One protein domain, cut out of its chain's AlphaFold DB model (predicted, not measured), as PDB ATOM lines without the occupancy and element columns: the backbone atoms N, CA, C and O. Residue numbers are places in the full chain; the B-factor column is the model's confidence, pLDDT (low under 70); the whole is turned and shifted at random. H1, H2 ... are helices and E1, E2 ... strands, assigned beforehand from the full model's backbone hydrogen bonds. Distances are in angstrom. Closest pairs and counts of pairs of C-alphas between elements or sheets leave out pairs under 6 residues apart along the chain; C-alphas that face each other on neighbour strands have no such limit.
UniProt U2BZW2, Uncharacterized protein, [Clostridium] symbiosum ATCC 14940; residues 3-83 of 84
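Overview. This is residues 3 to 83 of the 84 residues of an uncharacterized protein of [Clostridium] symbiosum ATCC 14940 (UniProt U2BZW2). A twisted sheet of five strands has one long helix, H1, lying along one of its faces, over E2, while no named helix covers the other face. At one end of the long axis, residues 15 to 21 stick out, of which 20 and 21 belong to H1. The printed part has 81 residues with E1, H1, E2, E3, E4 and E5 along the chain, a mixed class; the mixed sheet has the order E1, E2, E3, E4, E5. It is only just compact, close to loose, with a radius of gyration of the C-alphas of 14.1 A, and elongated, spanning 45 by 23 by 23 A.

Arrangement. Start in the sheet at E2, residues 48 to 55. Parallel to it is edge strand E1, residues 3 to 8, with N 7 and O 52 3.2 A apart. E3, residues 58 to 69, bends by 68 degrees at residue 61; across E2 and E3, a hairpin, N 51 and O 64 are within hydrogen-bond range at 2.8 A. E4, residues 72 to 77, forms a hairpin with E3, with N 76 of E4 and O 65 of E3 within hydrogen-bond range at 2.7 A, and edge strand E5, residues 80 to 82, forms a hairpin with E4, with N 82 of E5 and O 75 of E4 within hydrogen-bond range at 2.8 A. E2 to E5 form a meander, each strand the antiparallel neighbour of the one before. H1, residues 20 to 42, is on the sheet in two layers, helix on one face, at a height of 9.1 A, along the strands at 16 degrees to E2 on the local plane; the closest C-alphas of H1 and E2 are Ala 37 and Ala 49, 5.8 A. E1, H1 and E2 make a strand-helix-strand unit, parallel neighbours with a helix between, its crossover right-handed. In H1, 17 of 19 O i to N i+4 pairs are within hydrogen-bond range.

Along the chain. Find C-alpha 3 at (-48.150, -44.715, -11.612), where E1 begins. H1 runs 33.5 A from C-alpha 20 at (-50.771, -34.087, -42.097), E2 22.9 A and E3 29.9 A; E1 spans 16.3 A, E4 16.8 A and E5 6.4 A, ending at C-alpha 82 at (-36.689, -50.438, -26.951).

Size, cuts and confidence. The C-alphas farthest apart, Asp 15 and Asp 70, are 44.9 A apart. The printed part has no cut, and the link E1 to H1 is long, with 11 residues. Look for low confidence, under 70, at residues 3 to 18 and 55.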
ATOM      1  N   LYS A   3     -47.285 -45.812 -11.142       52.00
ATOM      2  CA  LYS A   3     -48.150 -44.715 -11.612       52.00
ATOM      3  C   LYS A   3     -48.649 -45.059 -13.018       52.00
ATOM      4  O   LYS A   3     -47.878 -45.504 -13.861       52.00
ATOM      5  N   GLU A   4     -49.946 -44.903 -13.251       47.59
ATOM      6  CA  GLU A   4     -50.584 -45.190 -14.539       47.59
ATOM      7  C   GLU A   4     -51.015 -43.870 -15.179       47.59
ATOM      8  O   GLU A   4     -51.680 -43.062 -14.530       47.59
ATOM      9  N   TYR A   5     -50.627 -43.653 -16.437       54.25
ATOM     10  CA  TYR A   5     -50.998 -42.473 -17.211       54.25
ATOM     11  C   TYR A   5     -51.768 -42.940 -18.449       54.25
ATOM     12  O   TYR A   5     -51.326 -43.817 -19.189       54.25
ATOM     13  N   ALA A   6     -52.965 -42.397 -18.655       48.69
ATOM     14  CA  ALA A   6     -53.801 -42.741 -19.798       48.69
ATOM     15  C   ALA A   6     -53.785 -41.590 -20.802       48.69
ATOM     16  O   ALA A   6     -54.085 -40.455 -20.432       48.69
ATOM     17  N   VAL A   7     -53.472 -41.893 -22.061       47.19
ATOM     18  CA  VAL A   7     -53.613 -40.953 -23.177       47.19
ATOM     19  C   VAL A   7     -54.918 -41.277 -23.864       47.19
ATOM     20  O   VAL A   7     -55.118 -42.395 -24.334       47.19
ATOM     21  N   ASN A   8     -55.829 -40.316 -23.888       46.19
ATOM     22  CA  ASN A   8     -57.102 -40.479 -24.568       46.19
ATOM     23  C   ASN A   8     -57.060 -39.625 -25.832       46.19
ATOM     24  O   ASN A   8     -57.329 -38.424 -25.777       46.19
ATOM     25  N   ILE A   9     -56.648 -40.229 -26.945       47.88
ATOM     26  CA  ILE A   9     -56.629 -39.543 -28.231       47.88
ATOM     27  C   ILE A   9     -58.030 -39.692 -28.815       47.88
ATOM     28  O   ILE A   9     -58.488 -40.789 -29.127       47.88
ATOM     29  N   LYS A  10     -58.760 -38.581 -28.932       42.97
ATOM     30  CA  LYS A  10     -59.972 -38.573 -29.751       42.97
ATOM     31  C   LYS A  10     -59.526 -38.711 -31.202       42.97
ATOM     32  O   LYS A  10     -59.069 -37.726 -31.773       42.97
ATOM     33  N   SER A  11     -59.669 -39.909 -31.770       41.84
ATOM     34  CA  SER A  11     -59.581 -40.104 -33.217       41.84
ATOM     35  C   SER A  11     -60.531 -39.109 -33.876       41.84
ATOM     36  O   SER A  11     -61.736 -39.085 -33.592       41.84
ATOM     37  N   VAL A  12     -59.988 -38.212 -34.695       40.62
ATOM     38  CA  VAL A  12     -60.799 -37.321 -35.516       40.62
ATOM     39  C   VAL A  12     -61.224 -38.144 -36.730       40.62
ATOM     40  O   VAL A  12     -60.640 -38.033 -37.790       40.62
ATOM     41  N   ASN A  13     -62.233 -39.000 -36.545       38.09
ATOM     42  CA  ASN A  13     -62.843 -39.848 -37.575       38.09
ATOM     43  C   ASN A  13     -61.869 -40.746 -38.364       38.09
ATOM     44  O   ASN A  13     -61.319 -40.364 -39.396       38.09
ATOM     45  N   SER A  14     -61.826 -42.017 -37.963       47.25
ATOM     46  CA  SER A  14     -61.547 -43.150 -38.846       47.25
ATOM     47  C   SER A  14     -62.474 -43.122 -40.078       47.25
ATOM     48  O   SER A  14     -63.565 -43.682 -40.046       47.25
ATOM     49  N   ASP A  15     -62.030 -42.490 -41.165       51.78
ATOM     50  CA  ASP A  15     -62.433 -42.808 -42.539       51.78
ATOM     51  C   ASP A  15     -61.313 -42.385 -43.519       51.78
ATOM     52  O   ASP A  15     -61.372 -41.391 -44.233       51.78
ATOM     53  N   SER A  16     -60.260 -43.205 -43.544       53.66
ATOM     54  CA  SER A  16     -59.400 -43.486 -44.705       53.66
ATOM     55  C   SER A  16     -58.424 -42.440 -45.282       53.66
ATOM     56  O   SER A  16     -57.810 -42.771 -46.290       53.66
ATOM     57  N   ASP A  17     -58.142 -41.290 -44.672       58.69
ATOM     58  CA  ASP A  17     -56.945 -40.501 -45.032       58.69
ATOM     59  C   ASP A  17     -56.448 -39.701 -43.821       58.69
ATOM     60  O   ASP A  17     -56.922 -38.596 -43.569       58.69
ATOM     61  N   TRP A  18     -55.481 -40.251 -43.073       67.06
ATOM     62  CA  TRP A  18     -54.735 -39.481 -42.072       67.06
ATOM     63  C   TRP A  18     -54.030 -38.330 -42.781       67.06
ATOM     64  O   TRP A  18     -53.028 -38.526 -43.477       67.06
ATOM     65  N   ASN A  19     -54.569 -37.123 -42.645       71.19
ATOM     66  CA  ASN A  19     -53.940 -35.959 -43.233       71.19
ATOM     67  C   ASN A  19     -52.778 -35.488 -42.335       71.19
ATOM     68  O   ASN A  19     -52.605 -35.928 -41.197       71.19
ATOM     69  N   THR A  20     -51.939 -34.584 -42.845       76.56
ATOM     70  CA  THR A  20     -50.771 -34.087 -42.097       76.56
ATOM     71  C   THR A  20     -51.140 -33.427 -40.762       76.56
ATOM     72  O   THR A  20     -50.334 -33.477 -39.838       76.56
ATOM     73  N   ALA A  21     -52.325 -32.819 -40.648       73.81
ATOM     74  CA  ALA A  21     -52.794 -32.234 -39.395       73.81
ATOM     75  C   ALA A  21     -53.226 -33.319 -38.399       73.81
ATOM     76  O   ALA A  21     -52.802 -33.263 -37.252       73.81
ATOM     77  N   ASP A  22     -53.943 -34.355 -38.846       74.00
ATOM     78  CA  ASP A  22     -54.342 -35.475 -37.977       74.00
ATOM     79  C   ASP A  22     -53.108 -36.200 -37.406       74.00
ATOM     80  O   ASP A  22     -53.050 -36.530 -36.222       74.00
ATOM     81  N   MET A  23     -52.065 -36.379 -38.230       77.06
ATOM     82  CA  MET A  23     -50.781 -36.934 -37.782       77.06
ATOM     83  C   MET A  23     -50.061 -36.031 -36.773       77.06
ATOM     84  O   MET A  23     -49.425 -36.536 -35.847       77.06
ATOM     85  N   ALA A  24     -50.122 -34.711 -36.964       77.94
ATOM     86  CA  ALA A  24     -49.483 -33.747 -36.073       77.94
ATOM     87  C   ALA A  24     -50.171 -33.705 -34.703       77.94
ATOM     88  O   ALA A  24     -49.483 -33.804 -33.689       77.94
ATOM     89  N   ASP A  25     -51.503 -33.651 -34.678       75.62
ATOM     90  CA  ASP A  25     -52.292 -33.631 -33.442       75.62
ATOM     91  C   ASP A  25     -52.113 -34.936 -32.644       75.62
ATOM     92  O   ASP A  25     -51.976 -34.921 -31.414       75.62
ATOM     93  N   TRP A  26     -52.051 -36.078 -33.340       80.12
ATOM     94  CA  TRP A  26     -51.733 -37.362 -32.715       80.12
ATOM     95  C   TRP A  26     -50.325 -37.369 -32.115       80.12
ATOM     96  O   TRP A  26     -50.144 -37.767 -30.963       80.12
ATOM     97  N   PHE A  27     -49.328 -36.903 -32.876       80.81
ATOM     98  CA  PHE A  27     -47.939 -36.866 -32.423       80.81
ATOM     99  C   PHE A  27     -47.758 -35.936 -31.221       80.81
ATOM    100  O   PHE A  27     -47.067 -36.305 -30.273       80.81
ATOM    101  N   GLU A  28     -48.400 -34.767 -31.223       84.62
ATOM    102  CA  GLU A  28     -48.380 -33.830 -30.097       84.62
ATOM    103  C   GLU A  28     -48.978 -34.469 -28.838       84.62
ATOM    104  O   GLU A  28     -48.332 -34.489 -27.789       84.62
ATOM    105  N   SER A  29     -50.155 -35.090 -28.964       81.06
ATOM    106  CA  SER A  29     -50.829 -35.774 -27.852       81.06
ATOM    107  C   SER A  29     -49.991 -36.924 -27.282       81.06
ATOM    108  O   SER A  29     -49.893 -37.103 -26.065       81.06
ATOM    109  N   TYR A  30     -49.363 -37.714 -28.157       83.31
ATOM    110  CA  TYR A  30     -48.460 -38.786 -27.752       83.31
ATOM    111  C   TYR A  30     -47.201 -38.236 -27.063       83.31
ATOM    112  O   TYR A  30     -46.799 -38.748 -26.016       83.31
ATOM    113  N   SER A  31     -46.600 -37.175 -27.611       86.25
ATOM    114  CA  SER A  31     -45.396 -36.545 -27.061       86.25
ATOM    115  C   SER A  31     -45.644 -35.956 -25.673       86.25
ATOM    116  O   SER A  31     -44.824 -36.151 -24.780       86.25
ATOM    117  N   GLU A  32     -46.777 -35.286 -25.448       85.81
ATOM    118  CA  GLU A  32     -47.127 -34.723 -24.136       85.81
ATOM    119  C   GLU A  32     -47.256 -35.816 -23.063       85.81
ATOM    120  O   GLU A  32     -46.776 -35.680 -21.929       85.81
ATOM    121  N   ALA A  33     -47.885 -36.935 -23.422       82.75
ATOM    122  CA  ALA A  33     -48.028 -38.069 -22.527       82.75
ATOM    123  C   ALA A  33     -46.699 -38.763 -22.229       82.75
ATOM    124  O   ALA A  33     -46.446 -39.136 -21.080       82.75
ATOM    125  N   TYR A  34     -45.855 -38.920 -23.250       87.19
ATOM    126  CA  TYR A  34     -44.504 -39.439 -23.097       87.19
ATOM    127  C   TYR A  34     -43.693 -38.560 -22.133       87.19
ATOM    128  O   TYR A  34     -43.172 -39.071 -21.144       87.19
ATOM    129  N   ASP A  35     -43.668 -37.242 -22.348       89.44
ATOM    130  CA  ASP A  35     -42.951 -36.288 -21.492       89.44
ATOM    131  C   ASP A  35     -43.457 -36.327 -20.048       89.44
ATOM    132  O   ASP A  35     -42.687 -36.218 -19.092       89.44
ATOM    133  N   THR A  36     -44.769 -36.480 -19.864       87.31
ATOM    134  CA  THR A  36     -45.376 -36.601 -18.534       87.31
ATOM    135  C   THR A  36     -44.944 -37.891 -17.837       87.31
ATOM    136  O   THR A  36     -44.625 -37.869 -16.645       87.31
ATOM    137  N   ALA A  37     -44.906 -39.010 -18.566       83.94
ATOM    138  CA  ALA A  37     -44.430 -40.286 -18.044       83.94
ATOM    139  C   ALA A  37     -42.932 -40.240 -17.705       83.94
ATOM    140  O   ALA A  37     -42.533 -40.752 -16.660       83.94
ATOM    141  N   GLU A  38     -42.115 -39.577 -18.525       87.50
ATOM    142  CA  GLU A  38     -40.683 -39.400 -18.274       87.50
ATOM    143  C   GLU A  38     -40.433 -38.533 -17.030       87.50
ATOM    144  O   GLU A  38     -39.713 -38.947 -16.118       87.50
ATOM    145  N   LYS A  39     -41.114 -37.384 -16.916       89.12
ATOM    146  CA  LYS A  39     -41.037 -36.498 -15.738       89.12
ATOM    147  C   LYS A  39     -41.482 -37.183 -14.450       89.12
ATOM    148  O   LYS A  39     -41.003 -36.835 -13.374       89.12
ATOM    149  N   ALA A  40     -42.359 -38.187 -14.521       85.62
ATOM    150  CA  ALA A  40     -42.750 -38.956 -13.344       85.62
ATOM    151  C   ALA A  40     -41.553 -39.644 -12.665       85.62
ATOM    152  O   ALA A  40     -41.598 -39.858 -11.455       85.62
ATOM    153  N   PHE A  41     -40.481 -39.950 -13.403       85.56
ATOM    154  CA  PHE A  41     -39.257 -40.524 -12.845       85.56
ATOM    155  C   PHE A  41     -38.331 -39.493 -12.186       85.56
ATOM    156  O   PHE A  41     -37.347 -39.895 -11.573       85.56
ATOM    157  N   GLU A  42     -38.620 -38.191 -12.202       88.50
ATOM    158  CA  GLU A  42     -37.932 -37.253 -11.295       88.50
ATOM    159  C   GLU A  42     -38.158 -37.638  -9.818       88.50
ATOM    160  O   GLU A  42     -37.299 -37.428  -8.962       88.50
ATOM    161  N   ASP A  43     -39.292 -38.283  -9.534       85.75
ATOM    162  CA  ASP A  43     -39.595 -38.936  -8.268       85.75
ATOM    163  C   ASP A  43     -38.890 -40.307  -8.186       85.75
ATOM    164  O   ASP A  43     -39.138 -41.224  -8.983       85.75
ATOM    165  N   LEU A  44     -37.989 -40.464  -7.208       83.62
ATOM    166  CA  LEU A  44     -37.207 -41.692  -7.009       83.62
ATOM    167  C   LEU A  44     -38.071 -42.909  -6.619       83.62
ATOM    168  O   LEU A  44     -37.643 -44.046  -6.819       83.62
ATOM    169  N   ASP A  45     -39.302 -42.689  -6.150       86.06
ATOM    170  CA  ASP A  45     -40.213 -43.762  -5.734       86.06
ATOM    171  C   ASP A  45     -41.015 -44.369  -6.897       86.06
ATOM    172  O   ASP A  45     -41.666 -45.416  -6.741       86.06
ATOM    173  N   VAL A  46     -40.988 -43.742  -8.076       81.88
ATOM    174  CA  VAL A  46     -41.625 -44.277  -9.284       81.88
ATOM    175  C   VAL A  46     -40.761 -45.394  -9.865       81.88
ATOM    176  O   VAL A  46     -39.574 -45.215 -10.138       81.88
ATOM    177  N   LEU A  47     -41.369 -46.572 -10.024       87.56
ATOM    178  CA  LEU A  47     -40.708 -47.759 -10.578       87.56
ATOM    179  C   LEU A  47     -41.200 -48.104 -11.981       87.56
ATOM    180  O   LEU A  47     -40.455 -48.685 -12.758       87.56
ATOM    181  N   GLU A  48     -42.442 -47.750 -12.303       87.81
ATOM    182  CA  GLU A  48     -43.066 -48.043 -13.589       87.81
ATOM    183  C   GLU A  48     -44.036 -46.913 -13.954       87.81
ATOM    184  O   GLU A  48     -44.833 -46.489 -13.105       87.81
ATOM    185  N   ALA A  49     -43.972 -46.471 -15.211       86.44
ATOM    186  CA  ALA A  49     -44.965 -45.631 -15.870       86.44
ATOM    187  C   ALA A  49     -45.405 -46.313 -17.172       86.44
ATOM    188  O   ALA A  49     -44.594 -46.918 -17.870       86.44
ATOM    189  N   VAL A  50     -46.692 -46.241 -17.499       87.12
ATOM    190  CA  VAL A  50     -47.252 -46.848 -18.713       87.12
ATOM    191  C   VAL A  50     -47.968 -45.767 -19.504       87.12
ATOM    192  O   VAL A  50     -48.758 -45.030 -18.922       87.12
ATOM    193  N   VAL A  51     -47.700 -45.702 -20.805       86.50
ATOM    194  CA  VAL A  51     -48.378 -44.848 -21.781       86.50
ATOM    195  C   VAL A  51     -49.219 -45.757 -22.671       86.50
ATOM    196  O   VAL A  51     -48.698 -46.604 -23.397       86.50
ATOM    197  N   THR A  52     -50.537 -45.617 -22.570       83.19
ATOM    198  CA  THR A  52     -51.505 -46.376 -23.374       83.19
ATOM    199  C   THR A  52     -52.190 -45.435 -24.347       83.19
ATOM    200  O   THR A  52     -52.730 -44.419 -23.909       83.19
ATOM    201  N   VAL A  53     -52.185 -45.790 -25.630       80.56
ATOM    202  CA  VAL A  53     -52.938 -45.087 -26.670       80.56
ATOM    203  C   VAL A  53     -54.324 -45.715 -26.755       80.56
ATOM    204  O   VAL A  53     -54.452 -46.935 -26.823       80.56
ATOM    205  N   TRP A  54     -55.361 -44.885 -26.704       77.56
ATOM    206  CA  TRP A  54     -56.737 -45.310 -26.933       77.56
ATOM    207  C   TRP A  54     -57.243 -44.715 -28.241       77.56
ATOM    208  O   TRP A  54     -57.131 -43.506 -28.431       77.56
ATOM    209  N   GLU A  55     -57.829 -45.551 -29.095       69.69
ATOM    210  CA  GLU A  55     -58.478 -45.164 -30.346       69.69
ATOM    211  C   GLU A  55     -59.865 -45.818 -30.423       69.69
ATOM    212  O   GLU A  55     -60.027 -46.997 -30.111       69.69
ATOM    213  N   ASP A  56     -60.893 -45.036 -30.765       75.31
ATOM    214  CA  ASP A  56     -62.276 -45.500 -30.958       75.31
ATOM    215  C   ASP A  56     -62.844 -46.388 -29.829       75.31
ATOM    216  O   ASP A  56     -63.655 -47.292 -30.034       75.31
ATOM    217  N   GLY A  57     -62.442 -46.100 -28.587       73.19
ATOM    218  CA  GLY A  57     -62.894 -46.821 -27.394       73.19
ATOM    219  C   GLY A  57     -62.160 -48.140 -27.125       73.19
ATOM    220  O   GLY A  57     -62.517 -48.839 -26.174       73.19
ATOM    221  N   GLY A  58     -61.135 -48.466 -27.914       73.06
ATOM    222  CA  GLY A  58     -60.189 -49.553 -27.680       73.06
ATOM    223  C   GLY A  58     -58.785 -49.042 -27.365       73.06
ATOM    224  O   GLY A  58     -58.473 -47.878 -27.586       73.06
ATOM    225  N   VAL A  59     -57.935 -49.919 -26.827       76.19
ATOM    226  CA  VAL A  59     -56.488 -49.668 -26.779       76.19
ATOM    227  C   VAL A  59     -55.936 -49.916 -28.175       76.19
ATOM    228  O   VAL A  59     -56.131 -51.007 -28.712       76.19
ATOM    229  N   ASP A  60     -55.262 -48.917 -28.732       79.06
ATOM    230  CA  ASP A  60     -54.540 -49.059 -29.988       79.06
ATOM    231  C   ASP A  60     -53.101 -49.521 -29.724       79.06
ATOM    232  O   ASP A  60     -52.367 -48.951 -28.911       79.06
ATOM    233  N   GLY A  61     -52.713 -50.598 -30.405       80.50
ATOM    234  CA  GLY A  61     -51.391 -51.202 -30.297       80.50
ATOM    235  C   GLY A  61     -51.009 -51.716 -28.902       80.50
ATOM    236  O   GLY A  61     -51.829 -51.976 -28.019       80.50
ATOM    237  N   THR A  62     -49.702 -51.917 -28.723       87.69
ATOM    238  CA  THR A  62     -49.121 -52.353 -27.450       87.69
ATOM    239  C   THR A  62     -48.676 -51.130 -26.644       87.69
ATOM    240  O   THR A  62     -47.883 -50.344 -27.174       87.69
ATOM    241  N   PRO A  63     -49.105 -50.978 -25.373       87.56
ATOM    242  CA  PRO A  63     -48.695 -49.863 -24.528       87.56
ATOM    243  C   PRO A  63     -47.177 -49.758 -24.386       87.56
ATOM    244  O   PRO A  63     -46.479 -50.769 -24.259       87.56
ATOM    245  N   LEU A  64     -46.683 -48.524 -24.329       88.94
ATOM    246  CA  LEU A  64     -45.302 -48.244 -23.966       88.94
ATOM    247  C   LEU A  64     -45.178 -48.321 -22.444       88.94
ATOM    248  O   LEU A  64     -45.873 -47.617 -21.711       88.94
ATOM    249  N   LYS A  65     -44.267 -49.155 -21.959       91.00
ATOM    250  CA  LYS A  65     -43.923 -49.255 -20.544       91.00
ATOM    251  C   LYS A  65     -42.529 -48.681 -20.312       91.00
ATOM    252  O   LYS A  65     -41.576 -49.076 -20.966       91.00
ATOM    253  N   MET A  66     -42.406 -47.789 -19.342       90.62
ATOM    254  CA  MET A  66     -41.141 -47.267 -18.835       90.62
ATOM    255  C   MET A  66     -40.899 -47.855 -17.446       90.62
ATOM    256  O   MET A  66     -41.787 -47.791 -16.596       90.62
ATOM    257  N   VAL A  67     -39.722 -48.423 -17.200       90.25
ATOM    258  CA  VAL A  67     -39.373 -49.086 -15.935       90.25
ATOM    259  C   VAL A  67     -38.041 -48.557 -15.430       90.25
ATOM    260  O   VAL A  67     -37.094 -48.438 -16.203       90.25
ATOM    261  N   ARG A  68     -37.951 -48.259 -14.132       87.56
ATOM    262  CA  ARG A  68     -36.677 -47.954 -13.477       87.56
ATOM    263  C   ARG A  68     -35.987 -49.247 -13.051       87.56
ATOM    264  O   ARG A  68     -36.445 -49.910 -12.121       87.56
ATOM    265  N   GLU A  69     -34.850 -49.542 -13.665       89.25
ATOM    266  CA  GLU A  69     -34.007 -50.707 -13.383       89.25
ATOM    267  C   GLU A  69     -32.560 -50.234 -13.196       89.25
ATOM    268  O   GLU A  69     -32.030 -49.469 -14.001       89.25
ATOM    269  N   ASP A  70     -31.931 -50.614 -12.080       88.44
ATOM    270  CA  ASP A  70     -30.554 -50.221 -11.736       88.44
ATOM    271  C   ASP A  70     -30.278 -48.703 -11.821       88.44
ATOM    272  O   ASP A  70     -29.189 -48.256 -12.181       88.44
ATOM    273  N   GLY A  71     -31.287 -47.887 -11.493       85.12
ATOM    274  CA  GLY A  71     -31.208 -46.423 -11.534       85.12
ATOM    275  C   GLY A  71     -31.381 -45.805 -12.926       85.12
ATOM    276  O   GLY A  71     -31.445 -44.581 -13.027       85.12
ATOM    277  N   ASN A  72     -31.524 -46.619 -13.973       89.75
ATOM    278  CA  ASN A  72     -31.803 -46.180 -15.337       89.75
ATOM    279  C   ASN A  72     -33.275 -46.404 -15.681       89.75
ATOM    280  O   ASN A  72     -33.914 -47.303 -15.140       89.75
ATOM    281  N   VAL A  73     -33.817 -45.597 -16.591       89.12
ATOM    282  CA  VAL A  73     -35.155 -45.825 -17.144       89.12
ATOM    283  C   VAL A  73     -35.012 -46.607 -18.445       89.12
ATOM    284  O   VAL A  73     -34.246 -46.234 -19.334       89.12
ATOM    285  N   HIS A  74     -35.729 -47.717 -18.545       91.75
ATOM    286  CA  HIS A  74     -35.779 -48.582 -19.713       91.75
ATOM    287  C   HIS A  74     -37.188 -48.598 -20.283       91.75
ATOM    288  O   HIS A  74     -38.170 -48.561 -19.544       91.75
ATOM    289  N   GLN A  75     -37.276 -48.618 -21.607       90.62
ATOM    290  CA  GLN A  75     -38.535 -48.558 -22.333       90.62
ATOM    291  C   GLN A  75     -38.827 -49.917 -22.949       90.62
ATOM    292  O   GLN A  75     -37.927 -50.564 -23.478       90.62
ATOM    293  N   TYR A  76     -40.084 -50.327 -22.893       90.00
ATOM    294  CA  TYR A  76     -40.548 -51.617 -23.363       90.00
ATOM    295  C   TYR A  76     -41.841 -51.455 -24.150       90.00
ATOM    296  O   TYR A  76     -42.732 -50.707 -23.741       90.00
ATOM    297  N   GLN A  77     -41.970 -52.204 -25.239       88.19
ATOM    298  CA  GLN A  77     -43.238 -52.396 -25.930       88.19
ATOM    299  C   GLN A  77     -43.560 -53.891 -25.921       88.19
ATOM    300  O   GLN A  77     -42.929 -54.699 -26.599       88.19
ATOM    301  N   GLY A  78     -44.514 -54.279 -25.075       87.19
ATOM    302  CA  GLY A  78     -44.765 -55.690 -24.776       87.19
ATOM    303  C   GLY A  78     -43.618 -56.281 -23.956       87.19
ATOM    304  O   GLY A  78     -43.302 -55.765 -22.886       87.19
ATOM    305  N   GLU A  79     -43.009 -57.359 -24.450       88.50
ATOM    306  CA  GLU A  79     -41.833 -57.994 -23.831       88.50
ATOM    307  C   GLU A  79     -40.502 -57.485 -24.417       88.50
ATOM    308  O   GLU A  79     -39.431 -57.851 -23.936       88.50
ATOM    309  N   GLU A  80     -40.549 -56.639 -25.449       92.12
ATOM    310  CA  GLU A  80     -39.362 -56.152 -26.150       92.12
ATOM    311  C   GLU A  80     -38.841 -54.852 -25.532       92.12
ATOM    312  O   GLU A  80     -39.603 -53.904 -25.331       92.12
ATOM    313  N   ARG A  81     -37.533 -54.795 -25.249       90.44
ATOM    314  CA  ARG A  81     -36.846 -53.577 -24.802       90.44
ATOM    315  C   ARG A  81     -36.520 -52.692 -25.999       90.44
ATOM    316  O   ARG A  81     -35.801 -53.108 -26.905       90.44
ATOM    317  N   LEU A  82     -36.987 -51.454 -25.953       87.56
ATOM    318  CA  LEU A  82     -36.689 -50.438 -26.951       87.56
ATOM    319  C   LEU A  82     -35.317 -49.802 -26.681       87.56
ATOM    320  O   LEU A  82     -34.918 -49.631 -25.526       87.56
ATOM    321  N   TRP A  83     -34.625 -49.417 -27.759       80.44
ATOM    322  CA  TRP A  83     -33.382 -48.625 -27.731       80.44
ATOM    323  C   TRP A  83     -32.265 -49.229 -26.855       80.44
ATOM    324  O   TRP A  83     -31.698 -48.550 -25.997       80.44
TER     325      TRP A  83